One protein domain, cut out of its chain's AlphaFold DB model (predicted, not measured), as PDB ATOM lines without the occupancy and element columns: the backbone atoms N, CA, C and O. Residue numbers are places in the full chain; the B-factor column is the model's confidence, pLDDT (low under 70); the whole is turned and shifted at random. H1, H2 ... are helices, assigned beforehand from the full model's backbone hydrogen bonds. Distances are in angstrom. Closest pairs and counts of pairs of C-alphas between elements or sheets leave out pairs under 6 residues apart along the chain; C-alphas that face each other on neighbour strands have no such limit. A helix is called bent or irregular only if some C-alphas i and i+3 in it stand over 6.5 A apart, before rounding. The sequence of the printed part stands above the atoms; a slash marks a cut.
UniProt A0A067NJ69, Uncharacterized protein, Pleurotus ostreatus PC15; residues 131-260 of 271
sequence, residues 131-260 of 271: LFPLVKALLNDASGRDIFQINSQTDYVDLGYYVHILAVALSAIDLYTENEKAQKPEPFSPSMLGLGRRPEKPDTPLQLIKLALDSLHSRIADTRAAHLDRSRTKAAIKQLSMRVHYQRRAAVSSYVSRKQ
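Overview. This is residues 131 to 260 of the 271 residues of an uncharacterized protein of Pleurotus ostreatus PC15 (UniProt A0A067NJ69). One very long helix, H6, makes the long axis; H5 folds back along it as a helical hairpin, and H2 runs along another side of its first part. H1 packs on H5 on the side away from H6, H3 crosses H6 farther along, and tiny H4 sits in a low-confidence loop near H5. You have 130 residues with six named helices, H1 to H6 in that order, and no named strand: the class is all helix. The whole is compact, with a radius of gyration of the C-alphas of 15.8 A, yet elongated, spanning 53 by 28 by 24 A.

Along the chain. Find C-alpha 132 at (18.446, -8.744, -4.291); from there H1 runs to residue 139. Residues 156 to 169 are H2, 19.6 A from first to last C-alpha, beginning at (-4.265, 0.459, -6.554). Next come H3, residues 173 to 182, 14.3 A, and H4, residues 190 to 193, which is neither bent nor irregular, but only just: C-alphas 190 and 193 are 6.2 A apart. H5, residues 205 to 219, measures 21.2 A. Last, H6 takes residues 228 to 259, 47.0 A, ending at C-alpha 259, (19.751, -32.305, 12.119).

Arrangement. Begin with the hubs, H5 and H6, each touching three helices. They form a hairpin, opposite ways at a shallow tilt of 25 degrees; look at Lys 210 and Ser 241, whose C-alphas are the closest at 5.2 A. H6 touches H5 with residues 234 to 248 alone. With residues 229 to 240 alone it touches H2, the same way at a shallow tilt of 17 degrees; the closest C-alphas, of Gly 160 and Thr 233, are 4.7 A apart. With residues 244 to 252 alone it touches H3 at a steep tilt of 47 degrees, closest at the C-alphas of Asp 174 and Ala 251, 5.4 A. H3 also touches H5, at its residues 205 to 206 alone; the closest C-alphas, of Thr 177 and Leu 206, are 7.8 A apart. On H5 you find H1 touching, the same way at a shallow tilt of 16 degrees, with the closest C-alphas, of Val 135 and Ile 209, at 5.6 A. H4 and H5 are near each other, with 5 pairs of C-alphas within 10 A. H2 and H5 are apart. In H1, H2, H3 and H5 every O i to N i+4 pair is within hydrogen-bond range, in H6 27 of 28; H4 is too short for such a pair.

Size, cuts and confidence. The farthest C-alphas, of Gln 153 and Gln 260, are 53.1 A apart. The printed part has no cut. The links H1 to H2, residues 140 to 155, and H4 to H5 are long; H2 to H3 is tight. Mean pLDDT of the printed part is 84.0; look for values under 70 at residues 141 to 145, 184 to 202, 225 and 256 to 260.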
ATOM      1  N   LEU A 131      17.357 -12.618  -5.647       93.25
ATOM      2  CA  LEU A 131      16.315 -11.845  -4.958       93.25
ATOM      3  C   LEU A 131      16.692 -10.382  -4.739       93.25
ATOM      4  O   LEU A 131      15.822  -9.523  -4.652       93.25
ATOM      5  N   PHE A 132      17.982 -10.076  -4.658       91.25
ATOM      6  CA  PHE A 132      18.446  -8.744  -4.291       91.25
ATOM      7  C   PHE A 132      17.989  -7.622  -5.250       91.25
ATOM      8  O   PHE A 132      17.588  -6.561  -4.777       91.25
ATOM      9  N   PRO A 133      17.918  -7.833  -6.578       92.25
ATOM     10  CA  PRO A 133      17.273  -6.871  -7.471       92.25
ATOM     11  C   PRO A 133      15.797  -6.593  -7.136       92.25
ATOM     12  O   PRO A 133      15.361  -5.456  -7.265       92.25
ATOM     13  N   LEU A 134      15.040  -7.592  -6.662       93.44
ATOM     14  CA  LEU A 134      13.656  -7.386  -6.205       93.44
ATOM     15  C   LEU A 134      13.612  -6.589  -4.896       93.44
ATOM     16  O   LEU A 134      12.732  -5.750  -4.731       93.44
ATOM     17  N   VAL A 135      14.574  -6.808  -3.990       92.38
ATOM     18  CA  VAL A 135      14.734  -5.980  -2.781       92.38
ATOM     19  C   VAL A 135      14.922  -4.516  -3.175       92.38
ATOM     20  O   VAL A 135      14.189  -3.664  -2.689       92.38
ATOM     21  N   LYS A 136      15.847  -4.221  -4.097       90.25
ATOM     22  CA  LYS A 136      16.087  -2.851  -4.580       90.25
ATOM     23  C   LYS A 136      14.844  -2.216  -5.198       90.25
ATOM     24  O   LYS A 136      14.531  -1.073  -4.872       90.25
ATOM     25  N   ALA A 137      14.115  -2.970  -6.023       90.69
ATOM     26  CA  ALA A 137      12.867  -2.508  -6.624       90.69
ATOM     27  C   ALA A 137      11.792  -2.181  -5.569       90.69
ATOM     28  O   ALA A 137      11.091  -1.186  -5.697       90.69
ATOM     29  N   LEU A 138      11.686  -2.974  -4.496       90.94
ATOM     30  CA  LEU A 138      10.739  -2.722  -3.403       90.94
ATOM     31  C   LEU A 138      11.158  -1.561  -2.487       90.94
ATOM     32  O   LEU A 138      10.302  -0.879  -1.925       90.94
ATOM     33  N   LEU A 139      12.463  -1.349  -2.311       85.62
ATOM     34  CA  LEU A 139      13.015  -0.277  -1.476       85.62
ATOM     35  C   LEU A 139      13.135   1.068  -2.207       85.62
ATOM     36  O   LEU A 139      13.454   2.065  -1.566       85.62
ATOM     37  N   ASN A 140      12.812   1.118  -3.504       73.94
ATOM     38  CA  ASN A 140      12.944   2.298  -4.366       73.94
ATOM     39  C   ASN A 140      14.397   2.795  -4.493       73.94
ATOM     40  O   ASN A 140      14.649   3.996  -4.586       73.94
ATOM     41  N   ASP A 141      15.366   1.874  -4.508       62.41
ATOM     42  CA  ASP A 141      16.781   2.209  -4.699       62.41
ATOM     43  C   ASP A 141      17.071   2.392  -6.206       62.41
ATOM     44  O   ASP A 141      17.539   1.483  -6.897       62.41
ATOM     45  N   ALA A 142      16.659   3.556  -6.725       50.75
ATOM     46  CA  ALA A 142      17.114   4.260  -7.937       50.75
ATOM     47  C   ALA A 142      17.211   3.512  -9.291       50.75
ATOM     48  O   ALA A 142      17.794   4.052 -10.229       50.75
ATOM     49  N   SER A 143      16.686   2.293  -9.442       47.84
ATOM     50  CA  SER A 143      17.027   1.438 -10.597       47.84
ATOM     51  C   SER A 143      15.849   0.838 -11.376       47.84
ATOM     52  O   SER A 143      16.064  -0.067 -12.182       47.84
ATOM     53  N   GLY A 144      14.622   1.342 -11.209       55.28
ATOM     54  CA  GLY A 144      13.478   0.823 -11.962       55.28
ATOM     55  C   GLY A 144      12.234   1.707 -11.968       55.28
ATOM     56  O   GLY A 144      12.213   2.787 -11.391       55.28
ATOM     57  N   ARG A 145      11.206   1.201 -12.655       66.69
ATOM     58  CA  ARG A 145       9.841   1.737 -12.722       66.69
ATOM     59  C   ARG A 145       9.276   1.849 -11.297       66.69
ATOM     60  O   ARG A 145       9.369   0.883 -10.541       66.69
ATOM     61  N   ASP A 146       8.652   2.976 -10.954       82.81
ATOM     62  CA  ASP A 146       8.127   3.293  -9.609       82.81
ATOM     63  C   ASP A 146       6.857   2.491  -9.228       82.81
ATOM     64  O   ASP A 146       5.927   3.003  -8.608       82.81
ATOM     65  N   ILE A 147       6.799   1.203  -9.593       90.81
ATOM     66  CA  ILE A 147       5.630   0.319  -9.452       90.81
ATOM     67  C   ILE A 147       5.159   0.242  -7.996       90.81
ATOM     68  O   ILE A 147       3.961   0.256  -7.730       90.81
ATOM     69  N   PHE A 148       6.093   0.172  -7.045       92.62
ATOM     70  CA  PHE A 148       5.790   0.054  -5.615       92.62
ATOM     71  C   PHE A 148       5.849   1.398  -4.872       92.62
ATOM     72  O   PHE A 148       5.776   1.437  -3.640       92.62
ATOM     73  N   GLN A 149       5.958   2.520  -5.588       91.06
ATOM     74  CA  GLN A 149       5.920   3.832  -4.964       91.06
ATOM     75  C   GLN A 149       4.476   4.323  -4.853       91.06
ATOM     76  O   GLN A 149       3.815   4.653  -5.832       91.06
ATOM     77  N   ILE A 150       3.994   4.427  -3.616       91.12
ATOM     78  CA  ILE A 150       2.686   5.025  -3.344       91.12
ATOM     79  C   ILE A 150       2.808   6.548  -3.446       91.12
ATOM     80  O   ILE A 150       3.540   7.162  -2.660       91.12
ATOM     81  N   ASN A 151       2.070   7.124  -4.390       91.38
ATOM     82  CA  ASN A 151       1.892   8.548  -4.643       91.38
ATOM     83  C   ASN A 151       0.382   8.872  -4.768       91.38
ATOM     84  O   ASN A 151      -0.475   8.007  -4.584       91.38
ATOM     85  N   SER A 152       0.032  10.133  -5.029       88.88
ATOM     86  CA  SER A 152      -1.372  10.565  -5.139       88.88
ATOM     87  C   SER A 152      -2.098  10.032  -6.382       88.88
ATOM     88  O   SER A 152      -3.326  10.044  -6.405       88.88
ATOM     89  N   GLN A 153      -1.356   9.569  -7.388       90.69
ATOM     90  CA  GLN A 153      -1.855   9.057  -8.666       90.69
ATOM     91  C   GLN A 153      -1.776   7.525  -8.758       90.69
ATOM     92  O   GLN A 153      -2.034   6.967  -9.820       90.69
ATOM     93  N   THR A 154      -1.405   6.834  -7.675       92.88
ATOM     94  CA  THR A 154      -1.249   5.380  -7.687       92.88
ATOM     95  C   THR A 154      -2.576   4.703  -8.002       92.88
ATOM     96  O   THR A 154      -3.541   4.823  -7.243       92.88
ATOM     97  N   ASP A 155      -2.584   3.929  -9.084       94.88
ATOM     98  CA  ASP A 155      -3.639   2.968  -9.354       94.88
ATOM     99  C   ASP A 155      -3.432   1.734  -8.463       94.88
ATOM    100  O   ASP A 155      -2.463   0.978  -8.583       94.88
ATOM    101  N   TYR A 156      -4.338   1.562  -7.503       95.44
ATOM    102  CA  TYR A 156      -4.265   0.459  -6.554       95.44
ATOM    103  C   TYR A 156      -4.683  -0.874  -7.168       95.44
ATOM    104  O   TYR A 156      -4.268  -1.906  -6.640       95.44
ATOM    105  N   VAL A 157      -5.456  -0.872  -8.255       96.38
ATOM    106  CA  VAL A 157      -5.819  -2.088  -8.988       96.38
ATOM    107  C   VAL A 157      -4.567  -2.642  -9.668       96.38
ATOM    108  O   VAL A 157      -4.192  -3.789  -9.417       96.38
ATOM    109  N   ASP A 158      -3.840  -1.789 -10.394       97.00
ATOM    110  CA  ASP A 158      -2.566  -2.147 -11.026       97.00
ATOM    111  C   ASP A 158      -1.514  -2.592 -10.011       97.00
ATOM    112  O   ASP A 158      -0.850  -3.616 -10.199       97.00
ATOM    113  N   LEU A 159      -1.388  -1.868  -8.895       96.88
ATOM    114  CA  LEU A 159      -0.500  -2.271  -7.806       96.88
ATOM    115  C   LEU A 159      -0.856  -3.673  -7.279       96.88
ATOM    116  O   LEU A 159       0.044  -4.454  -6.972       96.88
ATOM    117  N   GLY A 160      -2.147  -4.012  -7.205       97.69
ATOM    118  CA  GLY A 160      -2.620  -5.346  -6.835       97.69
ATOM    119  C   GLY A 160      -2.101  -6.433  -7.780       97.69
ATOM    120  O   GLY A 160      -1.532  -7.425  -7.314       97.69
ATOM    121  N   TYR A 161      -2.198  -6.211  -9.094       98.38
ATOM    122  CA  TYR A 161      -1.656  -7.128 -10.105       98.38
ATOM    123  C   TYR A 161      -0.138  -7.303  -9.972       98.38
ATOM    124  O   TYR A 161       0.363  -8.427  -9.953       98.38
ATOM    125  N   TYR A 162       0.622  -6.224  -9.771       98.06
ATOM    126  CA  TYR A 162       2.070  -6.344  -9.563       98.06
ATOM    127  C   TYR A 162       2.445  -7.066  -8.260       98.06
ATOM    128  O   TYR A 162       3.474  -7.745  -8.209       98.06
ATOM    129  N   VAL A 163       1.616  -6.976  -7.216       98.00
ATOM    130  CA  VAL A 163       1.800  -7.749  -5.978       98.00
ATOM    131  C   VAL A 163       1.577  -9.245  -6.221       98.00
ATOM    132  O   VAL A 163       2.330 -10.062  -5.685       98.00
ATOM    133  N   HIS A 164       0.610  -9.626  -7.058       98.44
ATOM    134  CA  HIS A 164       0.420 -11.020  -7.470       98.44
ATOM    135  C   HIS A 164       1.590 -11.538  -8.317       98.44
ATOM    136  O   HIS A 164       2.146 -12.598  -8.016       98.44
ATOM    137  N   ILE A 165       2.061 -10.748  -9.285       98.44
ATOM    138  CA  ILE A 165       3.259 -11.073 -10.074       98.44
ATOM    139  C   ILE A 165       4.475 -11.244  -9.144       98.44
ATOM    140  O   ILE A 165       5.222 -12.218  -9.259       98.44
ATOM    141  N   LEU A 166       4.652 -10.368  -8.148       98.19
ATOM    142  CA  LEU A 166       5.704 -10.515  -7.137       98.19
ATOM    143  C   LEU A 166       5.533 -11.793  -6.313       98.19
ATOM    144  O   LEU A 166       6.519 -12.470  -6.015       98.19
ATOM    145  N   ALA A 167       4.301 -12.176  -5.988       98.25
ATOM    146  CA  ALA A 167       4.034 -13.443  -5.326       98.25
ATOM    147  C   ALA A 167       4.495 -14.643  -6.177       98.25
ATOM    148  O   ALA A 167       5.025 -15.605  -5.616       98.25
ATOM    149  N   VAL A 168       4.368 -14.592  -7.506       98.44
ATOM    150  CA  VAL A 168       4.894 -15.636  -8.403       98.44
ATOM    151  C   VAL A 168       6.425 -15.621  -8.454       98.44
ATOM    152  O   VAL A 168       7.055 -16.680  -8.350       98.44
ATOM    153  N   ALA A 169       7.038 -14.435  -8.523       97.81
ATOM    154  CA  ALA A 169       8.495 -14.277  -8.476       97.81
ATOM    155  C   ALA A 169       9.111 -14.841  -7.175       97.81
ATOM    156  O   ALA A 169      10.255 -15.295  -7.167       97.81
ATOM    157  N   LEU A 170       8.336 -14.865  -6.087       97.25
ATOM    158  CA  LEU A 170       8.727 -15.370  -4.768       97.25
ATOM    159  C   LEU A 170       8.160 -16.762  -4.458       97.25
ATOM    160  O   LEU A 170       7.920 -17.080  -3.298       97.25
ATOM    161  N   SER A 171       7.883 -17.588  -5.464       96.38
ATOM    162  CA  SER A 171       7.191 -18.866  -5.256       96.38
ATOM    163  C   SER A 171       7.986 -19.958  -4.534       96.38
ATOM    164  O   SER A 171       7.383 -20.743  -3.812       96.38
ATOM    165  N   ALA A 172       9.312 -20.018  -4.693       94.88
ATOM    166  CA  ALA A 172      10.166 -21.051  -4.084       94.88
ATOM    167  C   ALA A 172      10.904 -20.547  -2.836       94.88
ATOM    168  O   ALA A 172      12.136 -20.516  -2.781       94.88
ATOM    169  N   ILE A 173      10.146 -20.077  -1.842       95.62
ATOM    170  CA  ILE A 173      10.699 -19.490  -0.607       95.62
ATOM    171  C   ILE A 173      11.549 -20.492   0.171       95.62
ATOM    172  O   ILE A 173      12.574 -20.125   0.743       95.62
ATOM    173  N   ASP A 174      11.136 -21.752   0.184       94.31
ATOM    174  CA  ASP A 174      11.872 -22.873   0.754       94.31
ATOM    175  C   ASP A 174      13.268 -23.009   0.132       94.31
ATOM    176  O   ASP A 174      14.262 -22.937   0.859       94.31
ATOM    177  N   LEU A 175      13.356 -23.069  -1.200       93.50
ATOM    178  CA  LEU A 175      14.629 -23.190  -1.915       93.50
ATOM    179  C   LEU A 175      15.515 -21.949  -1.727       93.50
ATOM    180  O   LEU A 175      16.727 -22.061  -1.538       93.50
ATOM    181  N   TYR A 176      14.922 -20.750  -1.715       94.62
ATOM    182  CA  TYR A 176      15.660 -19.526  -1.389       94.62
ATOM    183  C   TYR A 176      16.204 -19.545   0.041       94.62
ATOM    184  O   TYR A 176      17.340 -19.136   0.265       94.62
ATOM    185  N   THR A 177      15.434 -20.059   1.001       93.38
ATOM    186  CA  THR A 177      15.863 -20.176   2.402       93.38
ATOM    187  C   THR A 177      17.018 -21.167   2.552       93.38
ATOM    188  O   THR A 177      17.903 -20.967   3.385       93.38
ATOM    189  N   GLU A 178      17.028 -22.249   1.774       91.06
ATOM    190  CA  GLU A 178      18.157 -23.183   1.727       91.06
ATOM    191  C   GLU A 178      19.411 -22.521   1.144       91.06
ATOM    192  O   GLU A 178      20.490 -22.643   1.729       91.06
ATOM    193  N   ASN A 179      19.262 -21.733   0.073       89.38
ATOM    194  CA  ASN A 179      20.368 -20.983  -0.523       89.38
ATOM    195  C   ASN A 179      20.939 -19.913   0.435       89.38
ATOM    196  O   ASN A 179      22.153 -19.817   0.595       89.38
ATOM    197  N   GLU A 180      20.083 -19.174   1.154       88.19
ATOM    198  CA  GLU A 180      20.495 -18.203   2.188       88.19
ATOM    199  C   GLU A 180      21.308 -18.845   3.324       88.19
ATOM    200  O   GLU A 180      22.136 -18.179   3.938       88.19
ATOM    201  N   LYS A 181      21.072 -20.128   3.633       82.75
ATOM    202  CA  LYS A 181      21.849 -20.866   4.644       82.75
ATOM    203  C   LYS A 181      23.185 -21.370   4.105       82.75
ATOM    204  O   LYS A 181      24.130 -21.498   4.881       82.75
ATOM    205  N   ALA A 182      23.237 -21.731   2.824       82.12
ATOM    206  CA  ALA A 182      24.444 -22.235   2.175       82.12
ATOM    207  C   ALA A 182      25.448 -21.109   1.884       82.12
ATOM    208  O   ALA A 182      26.659 -21.324   1.941       82.12
ATOM    209  N   GLN A 183      24.952 -19.905   1.600       73.56
ATOM    210  CA  GLN A 183      25.773 -18.727   1.351       73.56
ATOM    211  C   GLN A 183      26.127 -18.018   2.666       73.56
ATOM    212  O   GLN A 183      25.288 -17.849   3.551       73.56
ATOM    213  N   LYS A 184      27.384 -17.574   2.810       59.47
ATOM    214  CA  LYS A 184      27.740 -16.629   3.881       59.47
ATOM    215  C   LYS A 184      26.971 -15.327   3.633       59.47
ATOM    216  O   LYS A 184      26.908 -14.899   2.483       59.47
ATOM    217  N   PRO A 185      26.396 -14.694   4.670       58.50
ATOM    218  CA  PRO A 185      25.642 -13.472   4.473       58.50
ATOM    219  C   PRO A 185      26.569 -12.387   3.927       58.50
ATOM    220  O   PRO A 185      27.545 -12.017   4.584       58.50
ATOM    221  N   GLU A 186      26.270 -11.882   2.733       56.56
ATOM    222  CA  GLU A 186      26.908 -10.659   2.269       56.56
ATOM    223  C   GLU A 186      26.438  -9.493   3.151       56.56
ATOM    224  O   GLU A 186      25.240  -9.378   3.436       56.56
ATOM    225  N   PRO A 187      27.356  -8.644   3.641       52.56
ATOM    226  CA  PRO A 187      26.999  -7.535   4.506       52.56
ATOM    227  C   PRO A 187      26.242  -6.475   3.700       52.56
ATOM    228  O   PRO A 187      26.839  -5.675   2.984       52.56
ATOM    229  N   PHE A 188      24.918  -6.443   3.836       57.59
ATOM    230  CA  PHE A 188      24.119  -5.295   3.420       57.59
ATOM    231  C   PHE A 188      23.942  -4.342   4.606       57.59
ATOM    232  O   PHE A 188      23.511  -4.757   5.682       57.59
ATOM    233  N   SER A 189      24.297  -3.067   4.426       53.16
ATOM    234  CA  SER A 189      24.183  -2.060   5.486       53.16
ATOM    235  C   SER A 189      22.710  -1.706   5.747       53.16
ATOM    236  O   SER A 189      22.044  -1.185   4.852       53.16
ATOM    237  N   PRO A 190      22.195  -1.896   6.977       51.69
ATOM    238  CA  PRO A 190      20.791  -1.647   7.334       51.69
ATOM    239  C   PRO A 190      20.374  -0.160   7.330       51.69
ATOM    240  O   PRO A 190      19.208   0.147   7.582       51.69
ATOM    241  N   SER A 191      21.278   0.776   7.007       48.94
ATOM    242  CA  SER A 191      20.997   2.224   7.012       48.94
ATOM    243  C   SER A 191      19.920   2.684   6.024       48.94
ATOM    244  O   SER A 191      19.384   3.770   6.210       48.94
ATOM    245  N   MET A 192      19.558   1.895   5.005       53.38
ATOM    246  CA  MET A 192      18.533   2.309   4.031       53.38
ATOM    247  C   MET A 192      17.086   2.187   4.531       53.38
ATOM    248  O   MET A 192      16.192   2.798   3.955       53.38
ATOM    249  N   LEU A 193      16.827   1.428   5.601       54.19
ATOM    250  CA  LEU A 193      15.459   1.169   6.070       54.19
ATOM    251  C   LEU A 193      15.003   2.060   7.234       54.19
ATOM    252  O   LEU A 193      13.859   1.935   7.666       54.19
ATOM    253  N   GLY A 194      15.872   2.917   7.788       53.12
ATOM    254  CA  GLY A 194      15.540   3.780   8.936       53.12
ATOM    255  C   GLY A 194      15.112   3.026  10.210       53.12
ATOM    256  O   GLY A 194      14.716   3.634  11.202       53.12
ATOM    257  N   LEU A 195      15.190   1.693  10.205       51.69
ATOM    258  CA  LEU A 195      14.882   0.836  11.338       51.69
ATOM    259  C   LEU A 195      16.112   0.828  12.246       51.69
ATOM    260  O   LEU A 195      17.060   0.091  11.997       51.69
ATOM    261  N   GLY A 196      16.104   1.649  13.299       47.97
ATOM    262  CA  GLY A 196      17.164   1.761  14.314       47.97
ATOM    263  C   GLY A 196      17.377   0.507  15.180       47.97
ATOM    264  O   GLY A 196      17.557   0.609  16.391       47.97
ATOM    265  N   ARG A 197      17.322  -0.692  14.594       53.38
ATOM    266  CA  ARG A 197      17.627  -1.956  15.264       53.38
ATOM    267  C   ARG A 197      19.098  -2.290  15.069       53.38
ATOM    268  O   ARG A 197      19.557  -2.411  13.941       53.38
ATOM    269  N   ARG A 198      19.813  -2.509  16.176       48.53
ATOM    270  CA  ARG A 198      21.105  -3.212  16.170       48.53
ATOM    271  C   ARG A 198      20.866  -4.652  15.688       48.53
ATOM    272  O   ARG A 198      20.156  -5.374  16.391       48.53
ATOM    273  N   PRO A 199      21.401  -5.098  14.541       53.12
ATOM    274  CA  PRO A 199      21.278  -6.491  14.142       53.12
ATOM    275  C   PRO A 199      22.430  -7.298  14.755       53.12
ATOM    276  O   PRO A 199      23.592  -7.025  14.474       53.12
ATOM    277  N   GLU A 200      22.125  -8.329  15.547       53.97
ATOM    278  CA  GLU A 200      23.096  -9.391  15.878       53.97
ATOM    279  C   GLU A 200      23.404 -10.287  14.660       53.97
ATOM    280  O   GLU A 200      24.386 -11.028  14.662       53.97
ATOM    281  N   LYS A 201      22.574 -10.234  13.605       63.69
ATOM    282  CA  LYS A 201      22.777 -10.938  12.329       63.69
ATOM    283  C   LYS A 201      22.373 -10.046  11.151       63.69
ATOM    284  O   LYS A 201      21.351  -9.371  11.264       63.69
ATOM    285  N   PRO A 202      23.130 -10.056  10.039       66.31
ATOM    286  CA  PRO A 202      22.758  -9.336   8.822       66.31
ATOM    287  C   PRO A 202      21.415  -9.840   8.280       66.31
ATOM    288  O   PRO A 202      21.135 -11.042   8.308       66.31
ATOM    289  N   ASP A 203      20.587  -8.912   7.799       81.31
ATOM    290  CA  ASP A 203      19.276  -9.236   7.243       81.31
ATOM    291  C   ASP A 203      19.425  -9.971   5.906       81.31
ATOM    292  O   ASP A 203      20.066  -9.502   4.967       81.31
ATOM    293  N   THR A 204      18.802 -11.143   5.817       89.56
ATOM    294  CA  THR A 204      18.749 -11.938   4.582       89.56
ATOM    295  C   THR A 204      17.820 -11.303   3.534       89.56
ATOM    296  O   THR A 204      16.873 -10.600   3.908       89.56
ATOM    297  N   PRO A 205      18.007 -11.565   2.223       91.94
ATOM    298  CA  PRO A 205      17.146 -11.018   1.170       91.94
ATOM    299  C   PRO A 205      15.643 -11.232   1.402       91.94
ATOM    300  O   PRO A 205      14.859 -10.298   1.228       91.94
ATOM    301  N   LEU A 206      15.220 -12.418   1.856       93.94
ATOM    302  CA  LEU A 206      13.812 -12.685   2.173       93.94
ATOM    303  C   LEU A 206      13.300 -11.857   3.365       93.94
ATOM    304  O   LEU A 206      12.133 -11.459   3.382       93.94
ATOM    305  N   GLN A 207      14.149 -11.574   4.360       92.75
ATOM    306  CA  GLN A 207      13.789 -10.679   5.466       92.75
ATOM    307  C   GLN A 207      13.625  -9.238   4.983       92.75
ATOM    308  O   GLN A 207      12.645  -8.595   5.357       92.75
ATOM    309  N   LEU A 208      14.522  -8.762   4.115       93.00
ATOM    310  CA  LEU A 208      14.427  -7.428   3.520       93.00
ATOM    311  C   LEU A 208      13.155  -7.277   2.677       93.00
ATOM    312  O   LEU A 208      12.450  -6.285   2.828       93.00
ATOM    313  N   ILE A 209      12.798  -8.286   1.872       95.31
ATOM    314  CA  ILE A 209      11.528  -8.309   1.123       95.31
ATOM    315  C   ILE A 209      10.335  -8.199   2.076       95.31
ATOM    316  O   ILE A 209       9.443  -7.384   1.857       95.31
ATOM    317  N   LYS A 210      10.317  -8.986   3.159       95.44
ATOM    318  CA  LYS A 210       9.238  -8.939   4.156       95.44
ATOM    319  C   LYS A 210       9.124  -7.554   4.799       95.44
ATOM    320  O   LYS A 210       8.017  -7.041   4.941       95.44
ATOM    321  N   LEU A 211      10.249  -6.944   5.185       94.38
ATOM    322  CA  LEU A 211      10.273  -5.590   5.751       94.38
ATOM    323  C   LEU A 211       9.777  -4.547   4.742       94.38
ATOM    324  O   LEU A 211       8.984  -3.680   5.106       94.38
ATOM    325  N   ALA A 212      10.183  -4.664   3.477       93.88
ATOM    326  CA  ALA A 212       9.732  -3.780   2.412       93.88
ATOM    327  C   ALA A 212       8.220  -3.908   2.160       93.88
ATOM    328  O   ALA A 212       7.536  -2.896   2.039       93.88
ATOM    329  N   LEU A 213       7.671  -5.129   2.171       96.31
ATOM    330  CA  LEU A 213       6.228  -5.369   2.050       96.31
ATOM    331  C   LEU A 213       5.442  -4.809   3.244       96.31
ATOM    332  O   LEU A 213       4.385  -4.214   3.050       96.31
ATOM    333  N   ASP A 214       5.945  -4.956   4.473       95.69
ATOM    334  CA  ASP A 214       5.304  -4.367   5.656       95.69
ATOM    335  C   ASP A 214       5.325  -2.827   5.615       95.69
ATOM    336  O   ASP A 214       4.346  -2.189   6.007       95.69
ATOM    337  N   SER A 215       6.412  -2.235   5.109       94.00
ATOM    338  CA  SER A 215       6.526  -0.790   4.873       94.00
ATOM    339  C   SER A 215       5.569  -0.315   3.771       94.00
ATOM    340  O   SER A 215       4.858   0.676   3.937       94.00
ATOM    341  N   LEU A 216       5.470  -1.055   2.664       94.00
ATOM    342  CA  LEU A 216       4.514  -0.764   1.596       94.00
ATOM    343  C   LEU A 216       3.072  -0.822   2.118       94.00
ATOM    344  O   LEU A 216       2.288   0.092   1.879       94.00
ATOM    345  N   HIS A 217       2.740  -1.856   2.894       94.88
ATOM    346  CA  HIS A 217       1.434  -2.013   3.529       94.88
ATOM    347  C   HIS A 217       1.081  -0.841   4.461       94.88
ATOM    348  O   HIS A 217      -0.059  -0.372   4.446       94.88
ATOM    349  N   SER A 218       2.024  -0.367   5.287       93.75
ATOM    350  CA  SER A 218       1.762   0.717   6.248       93.75
ATOM    351  C   SER A 218       1.545   2.075   5.575       93.75
ATOM    352  O   SER A 218       0.796   2.898   6.099       93.75
ATOM    353  N   ARG A 219       2.138   2.290   4.395       93.19
ATOM    354  CA  ARG A 219       1.962   3.506   3.585       93.19
ATOM    355  C   ARG A 219       0.583   3.617   2.923       93.19
ATOM    356  O   ARG A 219       0.202   4.714   2.521       93.19
ATOM    357  N   ILE A 220      -0.174   2.523   2.796       92.62
ATOM    358  CA  ILE A 220      -1.532   2.553   2.232       92.62
ATOM    359  C   ILE A 220      -2.533   2.924   3.333       92.62
ATOM    360  O   ILE A 220      -2.872   2.102   4.190       92.62
ATOM    361  N   ALA A 221      -3.040   4.158   3.297       88.12
ATOM    362  CA  ALA A 221      -4.135   4.603   4.157       88.12
ATOM    363  C   ALA A 221      -5.498   4.162   3.582       88.12
ATOM    364  O   ALA A 221      -5.903   4.599   2.501       88.12
ATOM    365  N   ASP A 222      -6.212   3.311   4.319       82.12
ATOM    366  CA  ASP A 222      -7.490   2.689   3.932       82.12
ATOM    367  C   ASP A 222      -8.626   2.967   4.937       82.12
ATOM    368  O   ASP A 222      -9.654   2.299   4.938       82.12
ATOM    369  N   THR A 223      -8.479   3.990   5.781       75.12
ATOM    370  CA  THR A 223      -9.398   4.305   6.891       75.12
ATOM    371  C   THR A 223     -10.750   4.900   6.472       75.12
ATOM    372  O   THR A 223     -11.550   5.267   7.331       75.12
ATOM    373  N   ARG A 224     -11.043   5.011   5.169       71.62
ATOM    374  CA  ARG A 224     -12.311   5.547   4.647       71.62
ATOM    375  C   ARG A 224     -13.000   4.511   3.761       71.62
ATOM    376  O   ARG A 224     -12.395   4.004   2.822       71.62
ATOM    377  N   ALA A 225     -14.286   4.270   4.022       60.47
ATOM    378  CA  ALA A 225     -15.112   3.222   3.406       60.47
ATOM    379  C   ALA A 225     -15.261   3.292   1.866       60.47
ATOM    380  O   ALA A 225     -15.794   2.367   1.267       60.47
ATOM    381  N   ALA A 226     -14.775   4.353   1.214       72.50
ATOM    382  CA  ALA A 226     -14.859   4.550  -0.235       72.50
ATOM    383  C   ALA A 226     -13.650   4.004  -1.032       72.50
ATOM    384  O   ALA A 226     -13.565   4.233  -2.234       72.50
ATOM    385  N   HIS A 227     -12.693   3.312  -0.397       86.06
ATOM    386  CA  HIS A 227     -11.451   2.862  -1.049       86.06
ATOM    387  C   HIS A 227     -11.281   1.334  -1.063       86.06
ATOM    388  O   HIS A 227     -10.275   0.804  -0.590       86.06
ATOM    389  N   LEU A 228     -12.259   0.628  -1.636       91.44
ATOM    390  CA  LEU A 228     -12.278  -0.836  -1.729       91.44
ATOM    391  C   LEU A 228     -11.002  -1.415  -2.371       91.44
ATOM    392  O   LEU A 228     -10.431  -2.371  -1.844       91.44
ATOM    393  N   ASP A 229     -10.510  -0.813  -3.455       93.31
ATOM    394  CA  ASP A 229      -9.309  -1.297  -4.150       93.31
ATOM    395  C   ASP A 229      -8.041  -1.120  -3.309       93.31
ATOM    396  O   ASP A 229      -7.187  -2.005  -3.277       93.31
ATOM    397  N   ARG A 230      -7.956  -0.043  -2.511       94.06
ATOM    398  CA  ARG A 230      -6.861   0.130  -1.540       94.06
ATOM    399  C   ARG A 230      -6.877  -0.979  -0.503       94.06
ATOM    400  O   ARG A 230      -5.826  -1.552  -0.227       94.06
ATOM    401  N   SER A 231      -8.048  -1.294   0.051       94.12
ATOM    402  CA  SER A 231      -8.195  -2.367   1.037       94.12
ATOM    403  C   SER A 231      -7.840  -3.735   0.450       94.12
ATOM    404  O   SER A 231      -7.122  -4.498   1.095       94.12
ATOM    405  N   ARG A 232      -8.266  -4.030  -0.788       94.75
ATOM    406  CA  ARG A 232      -7.911  -5.273  -1.501       94.75
ATOM    407  C   ARG A 232      -6.403  -5.399  -1.702       94.75
ATOM    408  O   ARG A 232      -5.811  -6.396  -1.291       94.75
ATOM    409  N   THR A 233      -5.768  -4.372  -2.254       96.44
ATOM    410  CA  THR A 233      -4.325  -4.384  -2.528       96.44
ATOM    411  C   THR A 233      -3.505  -4.415  -1.246       96.44
ATOM    412  O   THR A 233      -2.541  -5.173  -1.138       96.44
ATOM    413  N   LYS A 234      -3.927  -3.683  -0.214       95.81
ATOM    414  CA  LYS A 234      -3.313  -3.741   1.115       95.81
ATOM    415  C   LYS A 234      -3.403  -5.144   1.723       95.81
ATOM    416  O   LYS A 234      -2.399  -5.647   2.231       95.81
ATOM    417  N   ALA A 235      -4.556  -5.806   1.619       96.62
ATOM    418  CA  ALA A 235      -4.716  -7.189   2.061       96.62
ATOM    419  C   ALA A 235      -3.800  -8.151   1.283       96.62
ATOM    420  O   ALA A 235      -3.125  -8.968   1.909       96.62
ATOM    421  N   ALA A 236      -3.695  -8.003  -0.044       97.88
ATOM    422  CA  ALA A 236      -2.798  -8.808  -0.879       97.88
ATOM    423  C   ALA A 236      -1.320  -8.638  -0.476       97.88
ATOM    424  O   ALA A 236      -0.605  -9.628  -0.288       97.88
ATOM    425  N   ILE A 237      -0.869  -7.398  -0.240       97.94
ATOM    426  CA  ILE A 237       0.490  -7.108   0.255       97.94
ATOM    427  C   ILE A 237       0.715  -7.785   1.608       97.94
ATOM    428  O   ILE A 237       1.752  -8.421   1.828       97.94
ATOM    429  N   LYS A 238      -0.259  -7.681   2.523       97.81
ATOM    430  CA  LYS A 238      -0.138  -8.296   3.846       97.81
ATOM    431  C   LYS A 238      -0.076  -9.815   3.755       97.81
ATOM    432  O   LYS A 238       0.769 -10.421   4.412       97.81
ATOM    433  N   GLN A 239      -0.927 -10.426   2.936       98.12
ATOM    434  CA  GLN A 239      -0.939 -11.867   2.707       98.12
ATOM    435  C   GLN A 239       0.410 -12.349   2.165       98.12
ATOM    436  O   GLN A 239       0.954 -13.327   2.682       98.12
ATOM    437  N   LEU A 240       0.990 -11.636   1.193       98.19
ATOM    438  CA  LEU A 240       2.314 -11.956   0.667       98.19
ATOM    439  C   LEU A 240       3.400 -11.831   1.748       98.19
ATOM    440  O   LEU A 240       4.194 -12.757   1.913       98.19
ATOM    441  N   SER A 241       3.398 -10.747   2.535       98.00
ATOM    442  CA  SER A 241       4.325 -10.563   3.667       98.00
ATOM    443  C   SER A 241       4.244 -11.724   4.670       98.00
ATOM    444  O   SER A 241       5.266 -12.313   5.044       98.00
ATOM    445  N   MET A 242       3.026 -12.123   5.057       98.00
ATOM    446  CA  MET A 242       2.814 -13.239   5.983       98.00
ATOM    447  C   MET A 242       3.240 -14.581   5.376       98.00
ATOM    448  O   MET A 242       3.865 -15.384   6.071       98.00
ATOM    449  N   ARG A 243       2.966 -14.816   4.085       97.62
ATOM    450  CA  ARG A 243       3.406 -16.023   3.373       97.62
ATOM    451  C   ARG A 243       4.928 -16.138   3.384       97.62
ATOM    452  O   ARG A 243       5.444 -17.181   3.780       97.62
ATOM    453  N   VAL A 244       5.637 -15.059   3.035       96.88
ATOM    454  CA  VAL A 244       7.108 -15.005   3.080       96.88
ATOM    455  C   VAL A 244       7.620 -15.309   4.484       96.88
ATOM    456  O   VAL A 244       8.503 -16.151   4.654       96.88
ATOM    457  N   HIS A 245       7.035 -14.678   5.504       96.25
ATOM    458  CA  HIS A 245       7.434 -14.891   6.892       96.25
ATOM    459  C   HIS A 245       7.269 -16.351   7.340       96.25
ATOM    460  O   HIS A 245       8.218 -16.944   7.864       96.25
ATOM    461  N   TYR A 246       6.085 -16.935   7.144       97.06
ATOM    462  CA  TYR A 246       5.786 -18.272   7.653       97.06
ATOM    463  C   TYR A 246       6.450 -19.383   6.846       97.06
ATOM    464  O   TYR A 246       6.963 -20.318   7.457       97.06
ATOM    465  N   GLN A 247       6.525 -19.276   5.515       95.94
ATOM    466  CA  GLN A 247       7.221 -20.276   4.698       95.94
ATOM    467  C   GLN A 247       8.721 -20.292   5.004       95.94
ATOM    468  O   GLN A 247       9.286 -21.363   5.227       95.94
ATOM    469  N   ARG A 248       9.353 -19.117   5.142       94.56
ATOM    470  CA  ARG A 248      10.755 -19.036   5.578       94.56
ATOM    471  C   ARG A 248      10.940 -19.618   6.978       94.56
ATOM    472  O   ARG A 248      11.861 -20.399   7.200       94.56
ATOM    473  N   ARG A 249      10.074 -19.263   7.937       93.38
ATOM    474  CA  ARG A 249      10.141 -19.798   9.310       93.38
ATOM    475  C   ARG A 249      10.030 -21.325   9.320       93.38
ATOM    476  O   ARG A 249      10.841 -21.961   9.986       93.38
ATOM    477  N   ALA A 250       9.092 -21.884   8.557       92.88
ATOM    478  CA  ALA A 250       8.917 -23.326   8.411       92.88
ATOM    479  C   ALA A 250      10.155 -23.994   7.785       92.88
ATOM    480  O   ALA A 250      10.660 -24.980   8.315       92.88
ATOM    481  N   ALA A 251      10.720 -23.422   6.717       91.31
ATOM    482  CA  ALA A 251      11.938 -23.937   6.085       91.31
ATOM    483  C   ALA A 251      13.173 -23.858   7.010       91.31
ATOM    484  O   ALA A 251      14.069 -24.709   6.968       91.31
ATOM    485  N   VAL A 252      13.251 -22.853   7.889       89.19
ATOM    486  CA  VAL A 252      14.284 -22.781   8.933       89.19
ATOM    487  C   VAL A 252      14.077 -23.862   9.995       89.19
ATOM    488  O   VAL A 252      15.037 -24.569  10.301       89.19
ATOM    489  N   SER A 253      12.857 -24.041  10.515       86.88
ATOM    490  CA  SER A 253      12.581 -25.035  11.562       86.88
ATOM    491  C   SER A 253      12.759 -26.474  11.078       86.88
ATOM    492  O   SER A 253      13.423 -27.254  11.756       86.88
ATOM    493  N   SER A 254      12.265 -26.812   9.883       82.50
ATOM    494  CA  SER A 254      12.380 -28.166   9.317       82.50
ATOM    495  C   SER A 254      13.833 -28.614   9.160       82.50
ATOM    496  O   SER A 254      14.151 -29.793   9.290       82.50
ATOM    497  N   TYR A 255      14.744 -27.669   8.928       72.81
ATOM    498  CA  TYR A 255      16.172 -27.952   8.856       72.81
ATOM    499  C   TYR A 255      16.791 -28.275  10.223       72.81
ATOM    500  O   TYR A 255      17.621 -29.178  10.318       72.81
ATOM    501  N   VAL A 256      16.388 -27.564  11.282       69.50
ATOM    502  CA  VAL A 256      16.838 -27.858  12.654       69.50
ATOM    503  C   VAL A 256      16.374 -29.256  13.065       69.50
ATOM    504  O   VAL A 256      17.181 -30.037  13.568       69.50
ATOM    505  N   SER A 257      15.123 -29.607  12.755       63.09
ATOM    506  CA  SER A 257      14.578 -30.941  13.021       63.09
ATOM    507  C   SER A 257      15.277 -32.046  12.222       63.09
ATOM    508  O   SER A 257      15.551 -33.091  12.789       63.09
ATOM    509  N   ARG A 258      15.654 -31.832  10.949       61.66
ATOM    510  CA  ARG A 258      16.442 -32.832  10.188       61.66
ATOM    511  C   ARG A 258      17.828 -33.101  10.785       61.66
ATOM    512  O   ARG A 258      18.338 -34.205  10.630       61.66
ATOM    513  N   LYS A 259      18.455 -32.113  11.439       60.66
ATOM    514  CA  LYS A 259      19.751 -32.305  12.119       60.66
ATOM    515  C   LYS A 259      19.629 -33.109  13.410       60.66
ATOM    516  O   LYS A 259      20.577 -33.789  13.789       60.66
ATOM    517  N   GLN A 260      18.475 -33.049  14.066       62.53
ATOM    518  CA  GLN A 260      18.131 -33.940  15.168       62.53
ATOM    519  C   GLN A 260      17.631 -35.254  14.564       62.53
ATOM    520  O   GLN A 260      16.433 -35.470  14.404       62.53
TER     521      GLN A 260